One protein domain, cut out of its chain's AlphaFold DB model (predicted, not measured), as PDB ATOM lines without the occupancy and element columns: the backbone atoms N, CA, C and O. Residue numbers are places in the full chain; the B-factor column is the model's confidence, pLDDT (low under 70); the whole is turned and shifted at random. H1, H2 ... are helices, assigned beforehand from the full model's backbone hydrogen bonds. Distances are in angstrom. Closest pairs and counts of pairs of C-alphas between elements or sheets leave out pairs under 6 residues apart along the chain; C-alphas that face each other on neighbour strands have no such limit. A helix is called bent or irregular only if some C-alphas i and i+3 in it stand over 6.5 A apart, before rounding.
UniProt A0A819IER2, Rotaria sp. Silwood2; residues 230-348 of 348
ATOM      1  N   SER A 230     -36.229 -30.957 -42.100       84.50
ATOM      2  CA  SER A 230     -35.205 -31.284 -41.100       84.50
ATOM      3  C   SER A 230     -33.911 -30.476 -41.247       84.50
ATOM      4  O   SER A 230     -33.266 -30.179 -40.242       84.50
ATOM      5  N   ARG A 231     -33.513 -30.098 -42.469       84.50
ATOM      6  CA  ARG A 231     -32.286 -29.320 -42.699       84.50
ATOM      7  C   ARG A 231     -32.477 -27.888 -42.234       84.50
ATOM      8  O   ARG A 231     -31.600 -27.345 -41.561       84.50
ATOM      9  N   LEU A 232     -33.628 -27.307 -42.569       82.94
ATOM     10  CA  LEU A 232     -33.987 -25.968 -42.129       82.94
ATOM     11  C   LEU A 232     -34.076 -25.905 -40.605       82.94
ATOM     12  O   LEU A 232     -33.465 -25.029 -40.004       82.94
ATOM     13  N   TRP A 233     -34.761 -26.865 -39.981       86.50
ATOM     14  CA  TRP A 233     -34.899 -26.891 -38.526       86.50
ATOM     15  C   TRP A 233     -33.577 -27.073 -37.797       86.50
ATOM     16  O   TRP A 233     -33.348 -26.391 -36.808       86.50
ATOM     17  N   ASN A 234     -32.689 -27.940 -38.282       87.00
ATOM     18  CA  ASN A 234     -31.378 -28.102 -37.654       87.00
ATOM     19  C   ASN A 234     -30.565 -26.809 -37.709       87.00
ATOM     20  O   ASN A 234     -30.054 -26.371 -36.688       87.00
ATOM     21  N   THR A 235     -30.529 -26.166 -38.879       87.25
ATOM     22  CA  THR A 235     -29.811 -24.896 -39.056       87.25
ATOM     23  C   THR A 235     -30.400 -23.805 -38.167       87.25
ATOM     24  O   THR A 235     -29.674 -23.072 -37.509       87.25
ATOM     25  N   LEU A 236     -31.731 -23.733 -38.103       88.94
ATOM     26  CA  LEU A 236     -32.435 -22.788 -37.253       88.94
ATOM     27  C   LEU A 236     -32.101 -23.012 -35.778       88.94
ATOM     28  O   LEU A 236     -31.761 -22.060 -35.089       88.94
ATOM     29  N   LEU A 237     -32.169 -24.252 -35.290       88.94
ATOM     30  CA  LEU A 237     -31.870 -24.557 -33.891       88.94
ATOM     31  C   LEU A 237     -30.402 -24.311 -33.532       88.94
ATOM     32  O   LEU A 237     -30.129 -23.953 -32.390       88.94
ATOM     33  N   ASP A 238     -29.475 -24.495 -34.471       89.12
ATOM     34  CA  ASP A 238     -28.057 -24.195 -34.257       89.12
ATOM     35  C   ASP A 238     -27.800 -22.680 -34.114       89.12
ATOM     36  O   ASP A 238     -26.901 -22.282 -33.372       89.12
ATOM     37  N   ASP A 239     -28.614 -21.844 -34.768       88.56
ATOM     38  CA  ASP A 239     -28.494 -20.379 -34.748       88.56
ATOM     39  C   ASP A 239     -29.369 -19.694 -33.671       88.56
ATOM     40  O   ASP A 239     -29.206 -18.500 -33.407       88.56
ATOM     41  N   VAL A 240     -30.313 -20.408 -33.044       88.62
ATOM     42  CA  VAL A 240     -31.207 -19.842 -32.015       88.62
ATOM     43  C   VAL A 240     -30.450 -19.566 -30.714       88.62
ATOM     44  O   VAL A 240     -29.853 -20.453 -30.102       88.62
ATOM     45  N   ASP A 241     -30.573 -18.336 -30.212       87.88
ATOM     46  CA  ASP A 241     -30.170 -18.002 -28.846       87.88
ATOM     47  C   ASP A 241     -31.193 -18.556 -27.840       87.88
ATOM     48  O   ASP A 241     -32.200 -17.924 -27.505       87.88
ATOM     49  N   PHE A 242     -30.929 -19.763 -27.337       85.44
ATOM     50  CA  PHE A 242     -31.791 -20.410 -26.347       85.44
ATOM     51  C   PHE A 242     -31.827 -19.696 -24.989       85.44
ATOM     52  O   PHE A 242     -32.784 -19.889 -24.241       85.44
ATOM     53  N   ASN A 243     -30.836 -18.861 -24.656       87.12
ATOM     54  CA  ASN A 243     -30.892 -18.072 -23.424       87.12
ATOM     55  C   ASN A 243     -31.907 -16.942 -23.576       87.12
ATOM     56  O   ASN A 243     -32.734 -16.724 -22.689       87.12
ATOM     57  N   TYR A 244     -31.883 -16.264 -24.729       85.62
ATOM     58  CA  TYR A 244     -32.925 -15.310 -25.089       85.62
ATOM     59  C   TYR A 244     -34.296 -15.999 -25.123       85.62
ATOM     60  O   TYR A 244     -35.249 -15.490 -24.536       85.62
ATOM     61  N   TYR A 245     -34.389 -17.187 -25.725       82.31
ATOM     62  CA  TYR A 245     -35.624 -17.974 -25.752       82.31
ATOM     63  C   TYR A 245     -36.169 -18.234 -24.344       82.31
ATOM     64  O   TYR A 245     -37.317 -17.908 -24.054       82.31
ATOM     65  N   HIS A 246     -35.337 -18.774 -23.454       82.62
ATOM     66  CA  HIS A 246     -35.742 -19.118 -22.094       82.62
ATOM     67  C   HIS A 246     -36.174 -17.882 -21.292       82.62
ATOM     68  O   HIS A 246     -37.102 -17.957 -20.491       82.62
ATOM     69  N   LYS A 247     -35.527 -16.729 -21.499       86.25
ATOM     70  CA  LYS A 247     -35.862 -15.489 -20.788       86.25
ATOM     71  C   LYS A 247     -37.199 -14.887 -21.231       86.25
ATOM     72  O   LYS A 247     -37.919 -14.352 -20.397       86.25
ATOM     73  N   ASN A 248     -37.512 -14.953 -22.523       86.25
ATOM     74  CA  ASN A 248     -38.656 -14.240 -23.102       86.25
ATOM     75  C   ASN A 248     -39.894 -15.126 -23.292       86.25
ATOM     76  O   ASN A 248     -40.919 -14.650 -23.769       86.25
ATOM     77  N   ILE A 249     -39.822 -16.413 -22.943       86.69
ATOM     78  CA  ILE A 249     -40.914 -17.354 -23.201       86.69
ATOM     79  C   ILE A 249     -42.236 -16.946 -22.548       86.69
ATOM     80  O   ILE A 249     -43.276 -16.972 -23.203       86.69
ATOM     81  N   SER A 250     -42.194 -16.552 -21.276       86.81
ATOM     82  CA  SER A 250     -43.396 -16.207 -20.520       86.81
ATOM     83  C   SER A 250     -44.080 -14.985 -21.123       86.81
ATOM     84  O   SER A 250     -45.288 -15.014 -21.320       86.81
ATOM     85  N   GLU A 251     -43.298 -13.976 -21.517       89.44
ATOM     86  CA  GLU A 251     -43.788 -12.778 -22.208       89.44
ATOM     87  C   GLU A 251     -44.415 -13.131 -23.564       89.44
ATOM     88  O   GLU A 251     -45.528 -12.712 -23.863       89.44
ATOM     89  N   LEU A 252     -43.752 -13.973 -24.367       90.94
ATOM     90  CA  LEU A 252     -44.272 -14.416 -25.665       90.94
ATOM     91  C   LEU A 252     -45.606 -15.173 -25.524       90.94
ATOM     92  O   LEU A 252     -46.499 -15.022 -26.360       90.94
ATOM     93  N   LEU A 253     -45.745 -16.007 -24.490       90.56
ATOM     94  CA  LEU A 253     -46.982 -16.737 -24.214       90.56
ATOM     95  C   LEU A 253     -48.080 -15.822 -23.672       90.56
ATOM     96  O   LEU A 253     -49.232 -15.957 -24.077       90.56
ATOM     97  N   GLU A 254     -47.738 -14.887 -22.793       90.25
ATOM     98  CA  GLU A 254     -48.662 -13.871 -22.293       90.25
ATOM     99  C   GLU A 254     -49.208 -13.016 -23.439       90.25
ATOM    100  O   GLU A 254     -50.422 -12.880 -23.588       90.25
ATOM    101  N   ASP A 255     -48.336 -12.546 -24.327       90.62
ATOM    102  CA  ASP A 255     -48.729 -11.818 -25.526       90.62
ATOM    103  C   ASP A 255     -49.633 -12.645 -26.443       90.62
ATOM    104  O   ASP A 255     -50.624 -12.123 -26.959       90.62
ATOM    105  N   PHE A 256     -49.337 -13.934 -26.641       92.12
ATOM    106  CA  PHE A 256     -50.219 -14.824 -27.397       92.12
ATOM    107  C   PHE A 256     -51.622 -14.859 -26.782       92.12
ATOM    108  O   PHE A 256     -52.615 -14.705 -27.493       92.12
ATOM    109  N   ASN A 257     -51.715 -14.996 -25.458       89.94
ATOM    110  CA  ASN A 257     -52.998 -15.013 -24.758       89.94
ATOM    111  C   ASN A 257     -53.730 -13.674 -24.836       89.94
ATOM    112  O   ASN A 257     -54.949 -13.663 -24.970       89.94
ATOM    113  N   ASN A 258     -53.002 -12.558 -24.816       89.62
ATOM    114  CA  ASN A 258     -53.575 -11.225 -24.990       89.62
ATOM    115  C   ASN A 258     -54.131 -11.010 -26.409       89.62
ATOM    116  O   ASN A 258     -55.045 -10.211 -26.607       89.62
ATOM    117  N   GLN A 259     -53.590 -11.714 -27.409       88.50
ATOM    118  CA  GLN A 259     -54.062 -11.671 -28.798       88.50
ATOM    119  C   GLN A 259     -55.202 -12.658 -29.071       88.50
ATOM    120  O   GLN A 259     -55.992 -12.450 -29.999       88.50
ATOM    121  N   CYS A 260     -55.311 -13.722 -28.276       88.00
ATOM    122  CA  CYS A 260     -56.489 -14.573 -28.249       88.00
ATOM    123  C   CYS A 260     -57.693 -13.739 -27.785       88.00
ATOM    124  O   CYS A 260     -57.781 -13.329 -26.631       88.00
ATOM    125  N   LEU A 261     -58.650 -13.494 -28.688       78.44
ATOM    126  CA  LEU A 261     -59.951 -12.935 -28.304       78.44
ATOM    127  C   LEU A 261     -60.542 -13.818 -27.200       78.44
ATOM    128  O   LEU A 261     -60.308 -15.022 -27.233       78.44
ATOM    129  N   SER A 262     -61.305 -13.248 -26.262       71.50
ATOM    130  CA  SER A 262     -61.566 -13.793 -24.912       71.50
ATOM    131  C   SER A 262     -62.035 -15.254 -24.791       71.50
ATOM    132  O   SER A 262     -62.077 -15.753 -23.678       71.50
ATOM    133  N   ASN A 263     -62.354 -15.953 -25.888       69.25
ATOM    134  CA  ASN A 263     -62.696 -17.378 -25.916       69.25
ATOM    135  C   ASN A 263     -62.057 -18.180 -27.077       69.25
ATOM    136  O   ASN A 263     -62.410 -19.339 -27.281       69.25
ATOM    137  N   SER A 264     -61.172 -17.598 -27.893       81.44
ATOM    138  CA  SER A 264     -60.516 -18.319 -28.988       81.44
ATOM    139  C   SER A 264     -59.157 -18.856 -28.541       81.44
ATOM    140  O   SER A 264     -58.216 -18.085 -28.392       81.44
ATOM    141  N   GLU A 265     -59.005 -20.175 -28.432       89.81
ATOM    142  CA  GLU A 265     -57.713 -20.850 -28.164       89.81
ATOM    143  C   GLU A 265     -56.725 -20.794 -29.348       89.81
ATOM    144  O   GLU A 265     -55.683 -21.456 -29.365       89.81
ATOM    145  N   THR A 266     -57.072 -20.031 -30.385       94.69
ATOM    146  CA  THR A 266     -56.313 -19.920 -31.624       94.69
ATOM    147  C   THR A 266     -56.253 -18.478 -32.091       94.69
ATOM    148  O   THR A 266     -57.262 -17.778 -32.009       94.69
ATOM    149  N   ILE A 267     -55.146 -18.093 -32.717       95.56
ATOM    150  CA  ILE A 267     -55.020 -16.830 -33.450       95.56
ATOM    151  C   ILE A 267     -54.983 -17.077 -34.963       95.56
ATOM    152  O   ILE A 267     -54.587 -18.145 -35.435       95.56
ATOM    153  N   GLY A 268     -55.414 -16.094 -35.746       95.81
ATOM    154  CA  GLY A 268     -55.231 -16.085 -37.197       95.81
ATOM    155  C   GLY A 268     -53.838 -15.600 -37.604       95.81
ATOM    156  O   GLY A 268     -53.131 -14.956 -36.829       95.81
ATOM    157  N   TYR A 269     -53.467 -15.833 -38.864       95.62
ATOM    158  CA  TYR A 269     -52.179 -15.394 -39.411       95.62
ATOM    159  C   TYR A 269     -51.939 -13.880 -39.287       95.62
ATOM    160  O   TYR A 269     -50.842 -13.452 -38.942       95.62
ATOM    161  N   GLY A 270     -52.975 -13.061 -39.505       95.25
ATOM    162  CA  GLY A 270     -52.877 -11.609 -39.330       95.25
ATOM    163  C   GLY A 270     -52.487 -11.214 -37.903       95.25
ATOM    164  O   GLY A 270     -51.600 -10.389 -37.727       95.25
ATOM    165  N   GLN A 271     -53.072 -11.860 -36.889       95.50
ATOM    166  CA  GLN A 271     -52.737 -11.619 -35.480       95.50
ATOM    167  C   GLN A 271     -51.309 -12.070 -35.148       95.50
ATOM    168  O   GLN A 271     -50.612 -11.362 -34.427       95.50
ATOM    169  N   LEU A 272     -50.844 -13.193 -35.717       95.31
ATOM    170  CA  LEU A 272     -49.439 -13.605 -35.604       95.31
ATOM    171  C   LEU A 272     -48.499 -12.545 -36.202       95.31
ATOM    172  O   LEU A 272     -47.487 -12.207 -35.593       95.31
ATOM    173  N   LEU A 273     -48.823 -11.996 -37.377       94.94
ATOM    174  CA  LEU A 273     -48.011 -10.943 -37.986       94.94
ATOM    175  C   LEU A 273     -48.042  -9.643 -37.179       94.94
ATOM    176  O   LEU A 273     -46.998  -9.020 -37.031       94.94
ATOM    177  N   GLU A 274     -49.190  -9.231 -36.633       93.50
ATOM    178  CA  GLU A 274     -49.253  -8.074 -35.724       93.50
ATOM    179  C   GLU A 274     -48.392  -8.292 -34.479       93.50
ATOM    180  O   GLU A 274     -47.667  -7.393 -34.057       93.50
ATOM    181  N   PHE A 275     -48.441  -9.498 -33.915       93.31
ATOM    182  CA  PHE A 275     -47.610  -9.889 -32.789       93.31
ATOM    183  C   PHE A 275     -46.116  -9.754 -33.117       93.31
ATOM    184  O   PHE A 275     -45.397  -9.036 -32.425       93.31
ATOM    185  N   ILE A 276     -45.654 -10.340 -34.225       93.12
ATOM    186  CA  ILE A 276     -44.242 -10.244 -34.624       93.12
ATOM    187  C   ILE A 276     -43.865  -8.796 -34.965       93.12
ATOM    188  O   ILE A 276     -42.796  -8.323 -34.579       93.12
ATOM    189  N   ARG A 277     -44.753  -8.056 -35.639       94.19
ATOM    190  CA  ARG A 277     -44.557  -6.645 -36.001       94.19
ATOM    191  C   ARG A 277     -44.290  -5.768 -34.783       94.19
ATOM    192  O   ARG A 277     -43.424  -4.902 -34.871       94.19
ATOM    193  N   LYS A 278     -44.986  -5.992 -33.662       92.94
ATOM    194  CA  LYS A 278     -44.745  -5.255 -32.409       92.94
ATOM    195  C   LYS A 278     -43.312  -5.430 -31.896       92.94
ATOM    196  O   LYS A 278     -42.770  -4.483 -31.340       92.94
ATOM    197  N   ARG A 279     -42.695  -6.595 -32.127       90.94
ATOM    198  CA  ARG A 279     -41.329  -6.901 -31.667       90.94
ATOM    199  C   ARG A 279     -40.242  -6.394 -32.615       90.94
ATOM    200  O   ARG A 279     -39.259  -5.813 -32.173       90.94
ATOM    201  N   ILE A 280     -40.414  -6.568 -33.928       91.44
ATOM    202  CA  ILE A 280     -39.349  -6.267 -34.911       91.44
ATOM    203  C   ILE A 280     -39.520  -4.936 -35.662       91.44
ATOM    204  O   ILE A 280     -38.587  -4.492 -36.339       91.44
ATOM    205  N   GLY A 281     -40.700  -4.315 -35.585       91.88
ATOM    206  CA  GLY A 281     -41.072  -3.099 -36.311       91.88
ATOM    207  C   GLY A 281     -41.650  -3.324 -37.720       91.88
ATOM    208  O   GLY A 281     -41.520  -4.385 -38.332       91.88
ATOM    209  N   ASN A 282     -42.294  -2.283 -38.267       91.62
ATOM    210  CA  ASN A 282     -43.082  -2.363 -39.510       91.62
ATOM    211  C   ASN A 282     -42.260  -2.640 -40.774       91.62
ATOM    212  O   ASN A 282     -42.736  -3.331 -41.669       91.62
ATOM    213  N   SER A 283     -41.035  -2.116 -40.869       88.62
ATOM    214  CA  SER A 283     -40.234  -2.163 -42.105       88.62
ATOM    215  C   SER A 283     -39.794  -3.570 -42.518       88.62
ATOM    216  O   SER A 283     -39.292  -3.757 -43.621       88.62
ATOM    217  N   LYS A 284     -39.969  -4.560 -41.639       89.62
ATOM    218  CA  LYS A 284     -39.449  -5.923 -41.793       89.62
ATOM    219  C   LYS A 284     -40.548  -6.975 -41.976       89.62
ATOM    220  O   LYS A 284     -40.235  -8.139 -42.220       89.62
ATOM    221  N   ILE A 285     -41.822  -6.587 -41.867       93.44
ATOM    222  CA  ILE A 285     -42.927  -7.546 -41.742       93.44
ATOM    223  C   ILE A 285     -43.199  -8.345 -43.021       93.44
ATOM    224  O   ILE A 285     -43.539  -9.521 -42.939       93.44
ATOM    225  N   GLU A 286     -43.012  -7.743 -44.195       92.62
ATOM    226  CA  GLU A 286     -43.200  -8.434 -45.477       92.62
ATOM    227  C   GLU A 286     -42.192  -9.576 -45.637       92.62
ATOM    228  O   GLU A 286     -42.569 -10.707 -45.938       92.62
ATOM    229  N   ARG A 287     -40.917  -9.309 -45.321       90.12
ATOM    230  CA  ARG A 287     -39.871 -10.336 -45.323       90.12
ATOM    231  C   ARG A 287     -40.203 -11.459 -44.342       90.12
ATOM    232  O   ARG A 287     -40.117 -12.620 -44.713       90.12
ATOM    233  N   VAL A 288     -40.637 -11.125 -43.126       91.94
ATOM    234  CA  VAL A 288     -41.078 -12.126 -42.141       91.94
ATOM    235  C   VAL A 288     -42.236 -12.970 -42.640       91.94
ATOM    236  O   VAL A 288     -42.209 -14.179 -42.442       91.94
ATOM    237  N   SER A 289     -43.232 -12.360 -43.285       93.75
ATOM    238  CA  SER A 289     -44.358 -13.107 -43.851       93.75
ATOM    239  C   SER A 289     -43.862 -14.166 -44.829       93.75
ATOM    240  O   SER A 289     -44.237 -15.331 -44.718       93.75
ATOM    241  N   ASN A 290     -42.965 -13.777 -45.738       90.88
ATOM    242  CA  ASN A 290     -42.410 -14.685 -46.737       90.88
ATOM    243  C   ASN A 290     -41.627 -15.838 -46.088       90.88
ATOM    244  O   ASN A 290     -41.801 -16.989 -46.483       90.88
ATOM    245  N   GLU A 291     -40.824 -15.556 -45.059       88.69
ATOM    246  CA  GLU A 291     -40.082 -16.600 -44.341       88.69
ATOM    247  C   GLU A 291     -41.002 -17.546 -43.561       88.69
ATOM    248  O   GLU A 291     -40.819 -18.759 -43.594       88.69
ATOM    249  N   LEU A 292     -42.031 -17.028 -42.887       91.44
ATOM    250  CA  LEU A 292     -42.998 -17.868 -42.176       91.44
ATOM    251  C   LEU A 292     -43.750 -18.798 -43.127       91.44
ATOM    252  O   LEU A 292     -44.002 -19.950 -42.788       91.44
ATOM    253  N   GLU A 293     -44.099 -18.317 -44.318       91.06
ATOM    254  CA  GLU A 293     -44.742 -19.130 -45.352       91.06
ATOM    255  C   GLU A 293     -43.814 -20.192 -45.930       91.06
ATOM    256  O   GLU A 293     -44.276 -21.288 -46.256       91.06
ATOM    257  N   TYR A 294     -42.524 -19.876 -46.037       86.50
ATOM    258  CA  TYR A 294     -41.506 -20.825 -46.462       86.50
ATOM    259  C   TYR A 294     -41.306 -21.934 -45.422       86.50
ATOM    260  O   TYR A 294     -41.350 -23.115 -45.766       86.50
ATOM    261  N   VAL A 295     -41.149 -21.565 -44.145       84.62
ATOM    262  CA  VAL A 295     -40.949 -22.520 -43.043       84.62
ATOM    263  C   VAL A 295     -42.210 -23.336 -42.778       84.62
ATOM    264  O   VAL A 295     -42.115 -24.528 -42.503       84.62
ATOM    265  N   MET A 296     -43.391 -22.723 -42.875       87.69
ATOM    266  CA  MET A 296     -44.676 -23.379 -42.644       87.69
ATOM    267  C   MET A 296     -45.645 -23.123 -43.802       87.69
ATOM    268  O   MET A 296     -46.475 -22.204 -43.753       87.69
ATOM    269  N   PRO A 297     -45.627 -23.995 -44.826       87.81
ATOM    270  CA  PRO A 297     -46.573 -23.913 -45.922       87.81
ATOM    271  C   PRO A 297     -48.016 -23.902 -45.405       87.81
ATOM    272  O   PRO A 297     -48.395 -24.707 -44.551       87.81
ATOM    273  N   LYS A 298     -48.846 -23.013 -45.962       91.88
ATOM    274  CA  LYS A 298     -50.265 -22.813 -45.593       91.88
ATOM    275  C   LYS A 298     -50.510 -22.154 -44.227       91.88
ATOM    276  O   LYS A 298     -51.663 -22.111 -43.791       91.88
ATOM    277  N   ILE A 299     -49.489 -21.584 -43.577       94.19
ATOM    278  CA  ILE A 299     -49.675 -20.836 -42.320       94.19
ATOM    279  C   ILE A 299     -50.706 -19.700 -42.460       94.19
ATOM    280  O   ILE A 299     -51.528 -19.511 -41.569       94.19
ATOM    281  N   LYS A 300     -50.763 -19.041 -43.628       95.00
ATOM    282  CA  LYS A 300     -51.726 -17.976 -43.972       95.00
ATOM    283  C   LYS A 300     -53.195 -18.344 -43.758       95.00
ATOM    284  O   LYS A 300     -53.990 -17.504 -43.348       95.00
ATOM    285  N   THR A 301     -53.563 -19.582 -44.069       95.06
ATOM    286  CA  THR A 301     -54.956 -20.056 -44.026       95.06
ATOM    287  C   THR A 301     -55.284 -20.814 -42.744       95.06
ATOM    288  O   THR A 301     -56.424 -21.228 -42.542       95.06
ATOM    289  N   ARG A 302     -54.283 -21.059 -41.896       94.88
ATOM    290  CA  ARG A 302     -54.403 -21.909 -40.717       94.88
ATOM    291  C   ARG A 302     -54.708 -21.063 -39.480       94.88
ATOM    292  O   ARG A 302     -54.146 -19.987 -39.291       94.88
ATOM    293  N   LYS A 303     -55.580 -21.582 -38.614       95.56
ATOM    294  CA  LYS A 303     -55.696 -21.113 -37.230       95.56
ATOM    295  C   LYS A 303     -54.546 -21.697 -36.415       95.56
ATOM    296  O   LYS A 303     -54.320 -22.904 -36.467       95.56
ATOM    297  N   ILE A 304     -53.831 -20.843 -35.702       95.62
ATOM    298  CA  ILE A 304     -52.637 -21.183 -34.933       95.62
ATOM    299  C   ILE A 304     -53.079 -21.385 -33.491       95.62
ATOM    300  O   ILE A 304     -53.423 -20.421 -32.810       95.62
ATOM    301  N   SER A 305     -53.128 -22.639 -33.052       95.25
ATOM    302  CA  SER A 305     -53.382 -22.981 -31.651       95.25
ATOM    303  C   SER A 305     -52.206 -22.595 -30.758       95.25
ATOM    304  O   SER A 305     -51.110 -22.302 -31.238       95.25
ATOM    305  N   ARG A 306     -52.401 -22.653 -29.440       94.38
ATOM    306  CA  ARG A 306     -51.306 -22.417 -28.495       94.38
ATOM    307  C   ARG A 306     -50.143 -23.406 -28.662       94.38
ATOM    308  O   ARG A 306     -48.990 -22.993 -28.604       94.38
ATOM    309  N   LEU A 307     -50.423 -24.685 -28.934       95.19
ATOM    310  CA  LEU A 307     -49.374 -25.676 -29.224       95.19
ATOM    311  C   LEU A 307     -48.642 -25.352 -30.531       95.19
ATOM    312  O   LEU A 307     -47.420 -25.470 -30.591       95.19
ATOM    313  N   ASP A 308     -49.372 -24.883 -31.550       95.00
ATOM    314  CA  ASP A 308     -48.758 -24.432 -32.801       95.00
ATOM    315  C   ASP A 308     -47.823 -23.249 -32.562       95.00
ATOM    316  O   ASP A 308     -46.730 -23.195 -33.122       95.00
ATOM    317  N   PHE A 309     -48.246 -22.316 -31.710       95.06
ATOM    318  CA  PHE A 309     -47.448 -21.164 -31.336       95.06
ATOM    319  C   PHE A 309     -46.182 -21.568 -30.578       95.06
ATOM    320  O   PHE A 309     -45.107 -21.124 -30.966       95.06
ATOM    321  N   ILE A 310     -46.270 -22.469 -29.587       93.94
ATOM    322  CA  ILE A 310     -45.095 -23.001 -28.868       93.94
ATOM    323  C   ILE A 310     -44.108 -23.662 -29.845       93.94
ATOM    324  O   ILE A 310     -42.906 -23.393 -29.790       93.94
ATOM    325  N   ALA A 311     -44.609 -24.468 -30.788       92.69
ATOM    326  CA  ALA A 311     -43.791 -25.089 -31.831       92.69
ATOM    327  C   ALA A 311     -43.115 -24.059 -32.760       92.69
ATOM    328  O   ALA A 311     -42.030 -24.309 -33.279       92.69
ATOM    329  N   LEU A 312     -43.745 -22.898 -32.958       92.56
ATOM    330  CA  LEU A 312     -43.255 -21.788 -33.778       92.56
ATOM    331  C   LEU A 312     -42.245 -20.881 -33.067       92.56
ATOM    332  O   LEU A 312     -41.524 -20.143 -33.740       92.56
ATOM    333  N   MET A 313     -42.166 -20.910 -31.736       92.38
ATOM    334  CA  MET A 313     -41.340 -19.964 -30.976       92.38
ATOM    335  C   MET A 313     -39.864 -19.937 -31.398       92.38
ATOM    336  O   MET A 313     -39.331 -18.832 -31.513       92.38
ATOM    337  N   PRO A 314     -39.188 -21.071 -31.694       91.00
ATOM    338  CA  PRO A 314     -37.802 -21.024 -32.161       91.00
ATOM    339  C   PRO A 314     -37.649 -20.202 -33.443       91.00
ATOM    340  O   PRO A 314     -36.690 -19.451 -33.584       91.00
ATOM    341  N   VAL A 315     -38.630 -20.282 -34.348       90.81
ATOM    342  CA  VAL A 315     -38.659 -19.504 -35.594       90.81
ATOM    343  C   VAL A 315     -38.838 -18.020 -35.310       90.81
ATOM    344  O   VAL A 315     -38.106 -17.198 -35.855       90.81
ATOM    345  N   ILE A 316     -39.770 -17.670 -34.425       91.69
ATOM    346  CA  ILE A 316     -40.036 -16.276 -34.044       91.69
ATOM    347  C   ILE A 316     -38.786 -15.645 -33.418       91.69
ATOM    348  O   ILE A 316     -38.393 -14.544 -33.795       91.69
ATOM    349  N   ILE A 317     -38.118 -16.370 -32.525       89.62
ATOM    350  CA  ILE A 317     -36.908 -15.901 -31.841       89.62
ATOM    351  C   ILE A 317     -35.713 -15.822 -32.785       89.62
ATOM    352  O   ILE A 317     -34.943 -14.862 -32.724       89.62
ATOM    353  N   TYR A 318     -35.562 -16.779 -33.701       90.31
ATOM    354  CA  TYR A 318     -34.564 -16.688 -34.764       90.31
ATOM    355  C   TYR A 318     -34.769 -15.425 -35.614       90.31
ATOM    356  O   TYR A 318     -33.820 -14.689 -35.889       90.31
ATOM    357  N   ILE A 319     -36.017 -15.126 -35.985       90.00
ATOM    358  CA  ILE A 319     -36.359 -13.934 -36.764       90.00
ATOM    359  C   ILE A 319     -36.022 -12.654 -35.988       90.00
ATOM    360  O   ILE A 319     -35.370 -11.749 -36.516       90.00
ATOM    361  N   GLU A 320     -36.442 -12.574 -34.729       89.44
ATOM    362  CA  GLU A 320     -36.219 -11.413 -33.872       89.44
ATOM    363  C   GLU A 320     -34.733 -11.164 -33.595       89.44
ATOM    364  O   GLU A 320     -34.240 -10.040 -33.753       89.44
ATOM    365  N   SER A 321     -33.994 -12.218 -33.243       86.69
ATOM    366  CA  SER A 321     -32.553 -12.143 -33.010       86.69
ATOM    367  C   SER A 321     -31.810 -11.738 -34.281       86.69
ATOM    368  O   SER A 321     -30.981 -10.826 -34.225       86.69
ATOM    369  N   SER A 322     -32.155 -12.306 -35.439       86.56
ATOM    370  CA  SER A 322     -31.554 -11.923 -36.721       86.56
ATOM    371  C   SER A 322     -31.703 -10.423 -36.972       86.56
ATOM    372  O   SER A 322     -30.738  -9.734 -37.296       86.56
ATOM    373  N   PHE A 323     -32.893  -9.870 -36.741       87.69
ATOM    374  CA  PHE A 323     -33.139  -8.448 -36.961       87.69
ATOM    375  C   PHE A 323     -32.529  -7.516 -35.925       87.69
ATOM    376  O   PHE A 323     -32.197  -6.383 -36.286       87.69
ATOM    377  N   THR A 324     -32.407  -7.961 -34.679       85.75
ATOM    378  CA  THR A 324     -31.774  -7.194 -33.598       85.75
ATOM    379  C   THR A 324     -30.275  -7.049 -33.850       85.75
ATOM    380  O   THR A 324     -29.711  -5.977 -33.649       85.75
ATOM    381  N   HIS A 325     -29.641  -8.091 -34.391       84.06
ATOM    382  CA  HIS A 325     -28.208  -8.109 -34.692       84.06
ATOM    383  C   HIS A 325     -27.867  -7.657 -36.123       84.06
ATOM    384  O   HIS A 325     -26.716  -7.763 -36.542       84.06
ATOM    385  N   GLY A 326     -28.849  -7.179 -36.898       82.69
ATOM    386  CA  GLY A 326     -28.644  -6.762 -38.290       82.69
ATOM    387  C   GLY A 326     -28.247  -7.903 -39.237       82.69
ATOM    388  O   GLY A 326     -27.673  -7.654 -40.294       82.69
ATOM    389  N   GLN A 327     -28.529  -9.152 -38.866       79.88
ATOM    390  CA  GLN A 327     -28.281 -10.327 -39.689       79.88
ATOM    391  C   GLN A 327     -29.386 -10.498 -40.739       79.88
ATOM    392  O   GLN A 327     -30.551 -10.148 -40.537       79.88
ATOM    393  N   THR A 328     -29.023 -11.058 -41.890       76.25
ATOM    394  CA  THR A 328     -29.989 -11.465 -42.913       76.25
ATOM    395  C   THR A 328     -30.739 -12.711 -42.444       76.25
ATOM    396  O   THR A 328     -30.096 -13.718 -42.152       76.25
ATOM    397  N   LEU A 329     -32.076 -12.662 -42.430       76.88
ATOM    398  CA  LEU A 329     -32.914 -13.851 -42.230       76.88
ATOM    399  C   LEU A 329     -32.548 -14.939 -43.234       76.88
ATOM    400  O   LEU A 329     -32.380 -14.608 -44.410       76.88
ATOM    401  N   PHE A 330     -32.453 -16.178 -42.740       67.94
ATOM    402  CA  PHE A 330     -32.250 -17.413 -43.494       67.94
ATOM    403  C   PHE A 330     -31.195 -17.256 -44.597       67.94
ATOM    404  O   PHE A 330     -31.483 -16.902 -45.736       67.94
ATOM    405  N   ARG A 331     -29.941 -17.610 -44.289       59.03
ATOM    406  CA  ARG A 331     -28.807 -17.627 -45.243       59.03
ATOM    407  C   ARG A 331     -28.999 -18.546 -46.470       59.03
ATOM    408  O   ARG A 331     -28.062 -18.740 -47.243       59.03
ATOM    409  N   PHE A 332     -30.178 -19.138 -46.644       52.81
ATOM    410  CA  PHE A 332     -30.439 -20.257 -47.539       52.81
ATOM    411  C   PHE A 332     -30.432 -19.909 -49.026       52.81
ATOM    412  O   PHE A 332     -30.171 -20.806 -49.825       52.81
ATOM    413  N   GLN A 333     -30.649 -18.650 -49.420       49.53
ATOM    414  CA  GLN A 333     -30.687 -18.314 -50.848       49.53
ATOM    415  C   GLN A 333     -29.371 -17.791 -51.429       49.53
ATOM    416  O   GLN A 333     -29.085 -18.097 -52.577       49.53
ATOM    417  N   GLU A 334     -28.523 -17.093 -50.673       46.03
ATOM    418  CA  GLU A 334     -27.359 -16.426 -51.293       46.03
ATOM    419  C   GLU A 334     -26.027 -17.168 -51.125       46.03
ATOM    420  O   GLU A 334     -25.077 -16.876 -51.843       46.03
ATOM    421  N   ASN A 335     -25.946 -18.149 -50.218       45.38
ATOM    422  CA  ASN A 335     -24.706 -18.890 -49.946       45.38
ATOM    423  C   ASN A 335     -24.867 -20.411 -50.001       45.38
ATOM    424  O   ASN A 335     -23.975 -21.136 -49.546       45.38
ATOM    425  N   SER A 336     -25.977 -20.933 -50.537       48.56
ATOM    426  CA  SER A 336     -26.006 -22.369 -50.806       48.56
ATOM    427  C   SER A 336     -24.874 -22.657 -51.795       48.56
ATOM    428  O   SER A 336     -24.735 -21.977 -52.812       48.56
ATOM    429  N   LEU A 337     -24.026 -23.643 -51.493       50.62
ATOM    430  CA  LEU A 337     -23.003 -24.111 -52.431       50.62
ATOM    431  C   LEU A 337     -23.614 -24.351 -53.820       50.62
ATOM    432  O   LEU A 337     -22.943 -24.128 -54.816       50.62
ATOM    433  N   LEU A 338     -24.894 -24.723 -53.888       45.47
ATOM    434  CA  LEU A 338     -25.651 -24.850 -55.125       45.47
ATOM    435  C   LEU A 338     -25.803 -23.518 -55.884       45.47
ATOM    436  O   LEU A 338     -25.544 -23.504 -57.077       45.47
ATOM    437  N   ASP A 339     -26.147 -22.409 -55.222       46.50
ATOM    438  CA  ASP A 339     -26.253 -21.080 -55.858       46.50
ATOM    439  C   ASP A 339     -24.876 -20.566 -56.302       46.50
ATOM    440  O   ASP A 339     -24.732 -20.015 -57.389       46.50
ATOM    441  N   LEU A 340     -23.824 -20.849 -55.524       55.94
ATOM    442  CA  LEU A 340     -22.443 -20.577 -55.932       55.94
ATOM    443  C   LEU A 340     -22.052 -21.374 -57.191       55.94
ATOM    444  O   LEU A 340     -21.459 -20.808 -58.107       55.94
ATOM    445  N   HIS A 341     -22.403 -22.663 -57.259       54.28
ATOM    446  CA  HIS A 341     -22.116 -23.513 -58.422       54.28
ATOM    447  C   HIS A 341     -22.984 -23.148 -59.633       54.28
ATOM    448  O   HIS A 341     -22.486 -23.168 -60.753       54.28
ATOM    449  N   ILE A 342     -24.248 -22.764 -59.435       60.62
ATOM    450  CA  ILE A 342     -25.140 -22.293 -60.504       60.62
ATOM    451  C   ILE A 342     -24.633 -20.958 -61.061       60.62
ATOM    452  O   ILE A 342     -24.520 -20.812 -62.273       60.62
ATOM    453  N   ARG A 343     -24.239 -20.004 -60.207       60.50
ATOM    454  CA  ARG A 343     -23.625 -18.740 -60.652       60.50
ATOM    455  C   ARG A 343     -22.297 -18.962 -61.369       60.50
ATOM    456  O   ARG A 343     -22.038 -18.288 -62.358       60.50
ATOM    457  N   GLN A 344     -21.466 -19.897 -60.904       68.69
ATOM    458  CA  GLN A 344     -20.232 -20.263 -61.608       68.69
ATOM    459  C   GLN A 344     -20.515 -20.907 -62.969       68.69
ATOM    460  O   GLN A 344     -19.847 -20.554 -63.932       68.69
ATOM    461  N   ALA A 345     -21.516 -21.783 -63.064       65.62
ATOM    462  CA  ALA A 345     -21.902 -22.444 -64.309       65.62
ATOM    463  C   ALA A 345     -22.569 -21.504 -65.328       65.62
ATOM    464  O   ALA A 345     -22.497 -21.762 -66.519       65.62
ATOM    465  N   LEU A 346     -23.219 -20.425 -64.879       69.81
ATOM    466  CA  LEU A 346     -23.815 -19.408 -65.757       69.81
ATOM    467  C   LEU A 346     -22.809 -18.347 -66.240       69.81
ATOM    468  O   LEU A 346     -23.137 -17.556 -67.121       69.81
ATOM    469  N   LEU A 347     -21.611 -18.296 -65.648       74.94
ATOM    470  CA  LEU A 347     -20.523 -17.381 -66.026       74.94
ATOM    471  C   LEU A 347     -19.441 -18.049 -66.895       74.94
ATOM    472  O   LEU A 347     -18.506 -17.369 -67.321       74.94
ATOM    473  N   THR A 348     -19.559 -19.355 -67.138       67.44
ATOM    474  CA  THR A 348     -18.757 -20.149 -68.084       67.44
ATOM    475  C   THR A 348     -19.597 -20.513 -69.289       67.44
ATOM    476  O   THR A 348     -19.064 -20.425 -70.415       67.44
TER     477      THR A 348
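This is residues 230 to 348 of the 348 residues of a protein of Rotaria sp. Silwood2 (UniProt A0A819IER2). A compact body of five crossed helices has the kinked helix H5 running through its middle, with H1, H2 and H3 packed on it and H4 packed on H3. From this body a tail sticks out, residues 333 to 348, which holds H6 and makes much of the length. The printed part has 119 residues, with six named helices in the order H1 to H6 and no named strand; the class is all helix. The whole is only just compact, close to loose, with a radius of gyration of the C-alphas of 16.1 A, and it is elongated, spanning 61 by 32 by 29 A.

Find C-alpha 306 at (-51.306, -22.417, -28.495); from there H5, the longest helix, runs 25.3 A to C-alpha 324 at (-31.774, -7.194, -33.598), with a kink of 44 degrees near residue 313. H1 is residues 230 to 239, 14.3 A long. H2, residues 242 to 259, measures 24.0 A and has a kink of 50 degrees near residue 249. H3 is residues 269 to 280, 16.4 A, and H4 is residues 282 to 295, 20.6 A. H6, residues 337 to 346, is 14.2 A long and ends at C-alpha 346, (-23.815, -19.408, -65.757). H2, H4 and H5 are irregular: C-alphas 247 and 250 are 7.6 A apart, 283 and 286 7.7 A, and 311 and 314 7.2 A.

Look first at H5, a hub together with H3, each touching three helices. H5 touches H2 at a steep tilt of 59 degrees, opposite ways; the closest C-alphas, of Tyr 245 and Ile 317, are 6.6 A apart. With residues 314 to 318 alone H5 touches H1, Leu 236 to Tyr 318 being the closest C-alphas at 6.9 A. H5 and H3 touch the same way at a shallow tilt of 34.9 degrees, only just short of steep, with the C-alphas of Ile 280 and Glu 320 closest at 6.1 A. H3 touches H4 at a steep tilt of 53 degrees, the C-alphas of Arg 277 and Ile 285 closest at 6.0 A. Residues 266 to 267 pair antiparallel with residues 304 to 305. H6 touches no helix. Every O i to N i+4 pair is within hydrogen-bond range in H1 and H6; the counts are 12 of 14 in H2, 7 of 8 in H3, 8 of 10 in H4 and 13 of 15 in H5.

The C-alphas farthest apart, of Ser 262 and Thr 348, are 61.1 A apart. The printed part has no cut, and the link from H5 to H6 is long, 12 residues. Confidence is under 70 at residues 263, 330 to 346 and 348.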